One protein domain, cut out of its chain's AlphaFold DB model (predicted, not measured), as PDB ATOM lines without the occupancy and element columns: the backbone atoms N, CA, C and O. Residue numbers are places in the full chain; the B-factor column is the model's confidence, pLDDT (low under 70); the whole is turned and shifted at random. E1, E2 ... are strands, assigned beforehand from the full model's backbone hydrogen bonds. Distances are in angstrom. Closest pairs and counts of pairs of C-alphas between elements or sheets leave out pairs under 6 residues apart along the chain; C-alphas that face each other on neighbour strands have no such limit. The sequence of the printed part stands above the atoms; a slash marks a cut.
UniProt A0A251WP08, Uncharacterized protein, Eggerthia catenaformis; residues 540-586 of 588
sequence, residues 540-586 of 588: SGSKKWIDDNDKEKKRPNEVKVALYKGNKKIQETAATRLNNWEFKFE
ATOM      1  N   SER A 540     107.062 153.021 102.840       90.88
ATOM      2  CA  SER A 540     106.369 153.193 101.557       90.88
ATOM      3  C   SER A 540     105.030 152.466 101.521       90.88
ATOM      4  O   SER A 540     104.835 151.468 102.215       90.88
ATOM      5  N   GLY A 541     104.119 152.931 100.673       91.62
ATOM      6  CA  GLY A 541     102.828 152.296 100.434       91.62
ATOM      7  C   GLY A 541     102.180 152.776  99.139       91.62
ATOM      8  O   GLY A 541     102.744 153.590  98.411       91.62
ATOM      9  N   SER A 542     100.980 152.276  98.847       92.00
ATOM     10  CA  SER A 542     100.200 152.705  97.685       92.00
ATOM     11  C   SER A 542      98.716 152.853  98.010       92.00
ATOM     12  O   SER A 542      98.163 152.176  98.882       92.00
ATOM     13  N   LYS A 543      98.047 153.774  97.311       91.31
ATOM     14  CA  LYS A 543      96.601 153.974  97.384       91.31
ATOM     15  C   LYS A 543      95.926 153.162  96.283       91.31
ATOM     16  O   LYS A 543      95.958 153.515  95.109       91.31
ATOM     17  N   LYS A 544      95.231 152.098  96.684       90.56
ATOM     18  CA  LYS A 544      94.365 151.327  95.790       90.56
ATOM     19  C   LYS A 544      92.961 151.932  95.730       90.56
ATOM     20  O   LYS A 544      92.381 152.284  96.762       90.56
ATOM     21  N   TRP A 545      92.414 152.017  94.521       89.50
ATOM     22  CA  TRP A 545      91.038 152.433  94.255       89.50
ATOM     23  C   TRP A 545      90.168 151.211  93.931       89.50
ATOM     24  O   TRP A 545      90.603 150.316  93.208       89.50
ATOM     25  N   ILE A 546      88.958 151.156  94.493       89.19
ATOM     26  CA  ILE A 546      87.940 150.130  94.209       89.19
ATOM     27  C   ILE A 546      86.696 150.874  93.712       89.19
ATOM     28  O   ILE A 546      85.791 151.176  94.482       89.19
ATOM     29  N   ASP A 547      86.719 151.266  92.442       88.81
ATOM     30  CA  ASP A 547      85.774 152.217  91.831       88.81
ATOM     31  C   ASP A 547      85.523 151.919  90.334       88.81
ATOM     32  O   ASP A 547      85.279 152.829  89.544       88.81
ATOM     33  N   ASP A 548      85.623 150.643  89.935       87.69
ATOM     34  CA  ASP A 548      85.421 150.157  88.555       87.69
ATOM     35  C   ASP A 548      86.230 150.951  87.507       87.69
ATOM     36  O   ASP A 548      85.710 151.447  86.510       87.69
ATOM     37  N   ASN A 549      87.525 151.128  87.788       86.44
ATOM     38  CA  ASN A 549      88.459 151.916  86.980       86.44
ATOM     39  C   ASN A 549      87.986 153.361  86.718       86.44
ATOM     40  O   ASN A 549      88.134 153.882  85.614       86.44
ATOM     41  N   ASP A 550      87.439 154.001  87.756       87.88
ATOM     42  CA  ASP A 550      86.905 155.368  87.720       87.88
ATOM     43  C   ASP A 550      85.785 155.568  86.678       87.88
ATOM     44  O   ASP A 550      85.713 156.588  85.988       87.88
ATOM     45  N   LYS A 551      84.875 154.592  86.558       87.94
ATOM     46  CA  LYS A 551      83.738 154.636  85.617       87.94
ATOM     47  C   LYS A 551      82.869 155.889  85.764       87.94
ATOM     48  O   LYS A 551      82.365 156.407  84.768       87.94
ATOM     49  N   GLU A 552      82.707 156.387  86.990       89.69
ATOM     50  CA  GLU A 552      81.950 157.614  87.275       89.69
ATOM     51  C   GLU A 552      82.756 158.910  87.075       89.69
ATOM     52  O   GLU A 552      82.178 159.991  87.184       89.69
ATOM     53  N   LYS A 553      84.060 158.827  86.766       86.25
ATOM     54  CA  LYS A 553      84.976 159.971  86.589       86.25
ATOM     55  C   LYS A 553      85.015 160.911  87.801       86.25
ATOM     56  O   LYS A 553      85.034 162.133  87.651       86.25
ATOM     57  N   LYS A 554      84.980 160.339  89.007       89.81
ATOM     58  CA  LYS A 554      84.973 161.072  90.287       89.81
ATOM     59  C   LYS A 554      86.272 160.916  91.072       89.81
ATOM     60  O   LYS A 554      86.417 161.556  92.116       89.81
ATOM     61  N   ARG A 555      87.212 160.078  90.620       90.38
ATOM     62  CA  ARG A 555      88.490 159.891  91.309       90.38
ATOM     63  C   ARG A 555      89.261 161.219  91.332       90.38
ATOM     64  O   ARG A 555      89.437 161.841  90.282       90.38
ATOM     65  N   PRO A 556      89.733 161.676  92.505       91.88
ATOM     66  CA  PRO A 556      90.532 162.892  92.580       91.88
ATOM     67  C   PRO A 556      91.861 162.699  91.840       91.88
ATOM     68  O   PRO A 556      92.304 161.577  91.609       91.88
ATOM     69  N   ASN A 557      92.533 163.797  91.498       90.50
ATOM     70  CA  ASN A 557      93.864 163.728  90.883       90.50
ATOM     71  C   ASN A 557      94.973 163.391  91.902       90.50
ATOM     72  O   ASN A 557      96.047 162.930  91.512       90.50
ATOM     73  N   GLU A 558      94.704 163.607  93.194       93.19
ATOM     74  CA  GLU A 558      95.649 163.477  94.303       93.19
ATOM     75  C   GLU A 558      94.934 163.060  95.599       93.19
ATOM     76  O   GLU A 558      93.792 163.451  95.850       93.19
ATOM     77  N   VAL A 559      95.629 162.298  96.446       93.50
ATOM     78  CA  VAL A 559      95.281 162.072  97.853       93.50
ATOM     79  C   VAL A 559      96.503 162.378  98.711       93.50
ATOM     80  O   VAL A 559      97.579 161.825  98.484       93.50
ATOM     81  N   LYS A 560      96.329 163.221  99.732       93.94
ATOM     82  CA  LYS A 560      97.365 163.468 100.737       93.94
ATOM     83  C   LYS A 560      97.407 162.325 101.743       93.94
ATOM     84  O   LYS A 560      96.380 161.945 102.305       93.94
ATOM     85  N   VAL A 561      98.600 161.786 101.965       93.38
ATOM     86  CA  VAL A 561      98.875 160.714 102.918       93.38
ATOM     87  C   VAL A 561      99.805 161.264 103.988       93.38
ATOM     88  O   VAL A 561     100.916 161.695 103.694       93.38
ATOM     89  N   ALA A 562      99.349 161.249 105.234       93.25
ATOM     90  CA  ALA A 562     100.119 161.699 106.383       93.25
ATOM     91  C   ALA A 562     100.636 160.502 107.193       93.25
ATOM     92  O   ALA A 562      99.873 159.592 107.513       93.25
ATOM     93  N   LEU A 563     101.925 160.521 107.535       91.50
ATOM     94  CA  LEU A 563     102.552 159.579 108.455       91.50
ATOM     95  C   LEU A 563     102.410 160.093 109.887       91.50
ATOM     96  O   LEU A 563     102.722 161.251 110.174       91.50
ATOM     97  N   TYR A 564     101.987 159.217 110.794       88.75
ATOM     98  CA  TYR A 564     101.840 159.515 112.214       88.75
ATOM     99  C   TYR A 564     102.726 158.586 113.053       88.75
ATOM    100  O   TYR A 564     102.797 157.389 112.783       88.75
ATOM    101  N   LYS A 565     103.361 159.131 114.097       82.00
ATOM    102  CA  LYS A 565     103.988 158.360 115.186       82.00
ATOM    103  C   LYS A 565     103.094 158.528 116.410       82.00
ATOM    104  O   LYS A 565     103.033 159.609 117.001       82.00
ATOM    105  N   GLY A 566     102.325 157.489 116.735       86.75
ATOM    106  CA  GLY A 566     101.198 157.610 117.663       86.75
ATOM    107  C   GLY A 566     100.157 158.602 117.130       86.75
ATOM    108  O   GLY A 566      99.724 158.484 115.990       86.75
ATOM    109  N   ASN A 567      99.802 159.617 117.926       89.56
ATOM    110  CA  ASN A 567      98.816 160.641 117.545       89.56
ATOM    111  C   ASN A 567      99.435 161.902 116.910       89.56
ATOM    112  O   ASN A 567      98.709 162.825 116.538       89.56
ATOM    113  N   LYS A 568     100.768 161.980 116.788       83.75
ATOM    114  CA  LYS A 568     101.459 163.146 116.217       83.75
ATOM    115  C   LYS A 568     101.720 162.926 114.728       83.75
ATOM    116  O   LYS A 568     102.394 161.964 114.360       83.75
ATOM    117  N   LYS A 569     101.229 163.840 113.886       89.50
ATOM    118  CA  LYS A 569     101.575 163.896 112.459       89.50
ATOM    119  C   LYS A 569     103.063 164.226 112.326       89.50
ATOM    120  O   LYS A 569     103.502 165.255 112.835       89.50
ATOM    121  N   ILE A 570     103.822 163.345 111.682       89.94
ATOM    122  CA  ILE A 570     105.275 163.466 111.498       89.94
ATOM    123  C   ILE A 570     105.593 164.084 110.143       89.94
ATOM    124  O   ILE A 570     106.355 165.041 110.067       89.94
ATOM    125  N   GLN A 571     104.964 163.582 109.081       91.19
ATOM    126  CA  GLN A 571     105.184 164.052 107.714       91.19
ATOM    127  C   GLN A 571     103.914 163.852 106.876       91.19
ATOM    128  O   GLN A 571     103.038 163.072 107.243       91.19
ATOM    129  N   GLU A 572     103.779 164.555 105.754       93.62
ATOM    130  CA  GLU A 572     102.725 164.328 104.757       93.62
ATOM    131  C   GLU A 572     103.321 164.372 103.360       93.62
ATOM    132  O   GLU A 572     104.195 165.184 103.071       93.62
ATOM    133  N   THR A 573     102.840 163.480 102.511       92.69
ATOM    134  CA  THR A 573     103.183 163.396 101.096       92.69
ATOM    135  C   THR A 573     101.903 163.151 100.299       92.69
ATOM    136  O   THR A 573     100.809 163.114 100.871       92.69
ATOM    137  N   ALA A 574     102.003 162.992  98.986       91.50
ATOM    138  CA  ALA A 574     100.848 162.787  98.135       91.50
ATOM    139  C   ALA A 574     100.984 161.577  97.207       91.50
ATOM    140  O   ALA A 574     102.018 161.351  96.581       91.50
ATOM    141  N   ALA A 575      99.895 160.820  97.099       90.81
ATOM    142  CA  ALA A 575      99.699 159.794  96.088       90.81
ATOM    143  C   ALA A 575      98.854 160.397  94.960       90.81
ATOM    144  O   ALA A 575      97.772 160.930  95.206       90.81
ATOM    145  N   THR A 576      99.339 160.329  93.728       92.81
ATOM    146  CA  THR A 576      98.710 160.921  92.543       92.81
ATOM    147  C   THR A 576      98.632 159.896  91.423       92.81
ATOM    148  O   THR A 576      99.281 158.854  91.448       92.81
ATOM    149  N   ARG A 577      97.894 160.203  90.357       86.19
ATOM    150  CA  ARG A 577      97.936 159.355  89.158       86.19
ATOM    151  C   ARG A 577      99.336 159.285  88.524       86.19
ATOM    152  O   ARG A 577      99.663 158.267  87.931       86.19
ATOM    153  N   LEU A 578     100.147 160.343  88.637       89.62
ATOM    154  CA  LEU A 578     101.476 160.428  88.013       89.62
ATOM    155  C   LEU A 578     102.502 159.494  88.663       89.62
ATOM    156  O   LEU A 578     103.364 158.972  87.967       89.62
ATOM    157  N   ASN A 579     102.397 159.264  89.974       88.50
ATOM    158  CA  ASN A 579     103.259 158.327  90.699       88.50
ATOM    159  C   ASN A 579     102.592 156.959  90.904       88.50
ATOM    160  O   ASN A 579     102.903 156.261  91.863       88.50
ATOM    161  N   ASN A 580     101.649 156.590  90.026       90.81
ATOM    162  CA  ASN A 580     100.880 155.344  90.111       90.81
ATOM    163  C   ASN A 580     100.227 155.110  91.483       90.81
ATOM    164  O   ASN A 580     100.010 153.971  91.889       90.81
ATOM    165  N   TRP A 581      99.871 156.194  92.175       93.12
ATOM    166  CA  TRP A 581      99.303 156.190  93.520       93.12
ATOM    167  C   TRP A 581     100.226 155.631  94.611       93.12
ATOM    168  O   TRP A 581      99.744 155.250  95.678       93.12
ATOM    169  N   GLU A 582     101.536 155.605  94.389       93.75
ATOM    170  CA  GLU A 582     102.535 155.217  95.387       93.75
ATOM    171  C   GLU A 582     103.010 156.421  96.212       93.75
ATOM    172  O   GLU A 582     102.977 157.568  95.766       93.75
ATOM    173  N   PHE A 583     103.449 156.170  97.443       92.31
ATOM    174  CA  PHE A 583     104.033 157.176  98.323       92.31
ATOM    175  C   PHE A 583     105.157 156.577  99.172       92.31
ATOM    176  O   PHE A 583     105.134 155.393  99.513       92.31
ATOM    177  N   LYS A 584     106.136 157.406  99.546       91.19
ATOM    178  CA  LYS A 584     107.264 157.023 100.402       91.19
ATOM    179  C   LYS A 584     107.639 158.161 101.354       91.19
ATOM    180  O   LYS A 584     107.567 159.330 100.983       91.19
ATOM    181  N   PHE A 585     108.038 157.786 102.560       90.62
ATOM    182  CA  PHE A 585     108.676 158.608 103.580       90.62
ATOM    183  C   PHE A 585     110.083 158.055 103.797       90.62
ATOM    184  O   PHE A 585     110.246 156.840 103.942       90.62
ATOM    185  N   GLU A 586     111.087 158.925 103.775       86.44
ATOM    186  CA  GLU A 586     112.494 158.529 103.811       86.44
ATOM    187  C   GLU A 586     113.232 159.165 104.986       86.44
ATOM    188  O   GLU A 586     112.883 160.272 105.395       86.44
TER     189      GLU A 586
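This is residues 540 to 586 of the 588 residues of an uncharacterized protein of Eggerthia catenaformis (UniProt A0A251WP08). A long two-stranded hairpin, E2 and E3, is covered over part of its length by a much shorter strand pair, E1 and E4, with E4 the nearer of the two to the hairpin. At the end far from the hairpin's turn, residues 548 to 554 of a long loop stick out, and the outline is elongated, 36 by 19 by 14 A. The printed part has 47 residues with no named helix and four named strands, E1, E2, E3 and E4 along the chain, in two sheets of two strands, E2 - E3 and E1 - E4, each antiparallel. The class is all strand. The whole is loose, with a radius of gyration of the C-alphas of 12.3 A.

E2 holds residues 558 to 565 and is 23.1 A from first to last C-alpha, beginning at C-alpha 558 at (95.649, 163.477, 94.303). E3, residues 568 to 576, is the longest strand by residues and measures 23.9 A; it bends by 54 degrees at residue 571. E4, residues 582 to 585, is 10.8 A long and ends at C-alpha 585 at (108.676, 158.608, 103.580). E1, residues 540 to 542, is 7.3 A long and begins at C-alpha 540 at (106.369, 153.193, 101.557).

E2 and E3 form a hairpin of antiparallel neighbour strands, with 156 degrees between their directions. The C-alphas of Ala 562 and Glu 572 face each other at 4.0 A. N 561 and O 573 are within hydrogen-bond range at 2.8 A, and N 573 and O 561 at 2.9 A. E3 and E4 have 8 pairs of C-alphas within 8 A, the closest being those of Ala 575 and Glu 582, 5.4 A apart. The closest C-alphas of E2 and E4 are those of Val 561 and Phe 583, at 7.8 A. E4 and E1 are antiparallel neighbours, with 158 degrees between their directions; N 541 and O 583 are within hydrogen-bond range at 2.9 A, and N 583 and O 541 at 2.8 A. E1 and E3 have 1 pair of C-alphas within 8 A, those of Ser 542 and Ala 575, at 7.3 A. E1 and E2 are apart.

The two C-alphas farthest apart are those of Lys 551 and Gly 566, 36.6 A. The first and last printed C-alphas, those of Ser 540 and Glu 586, are 8.4 A apart. The link from E1 to E2, residues 543 to 557, is long, and within it residues 548 to 554 stand free. The links from E2 to E3 and from E3 to E4 are tight. The printed part has no cut. The mean pLDDT of the printed part is 90.1, and no printed residue is under 70.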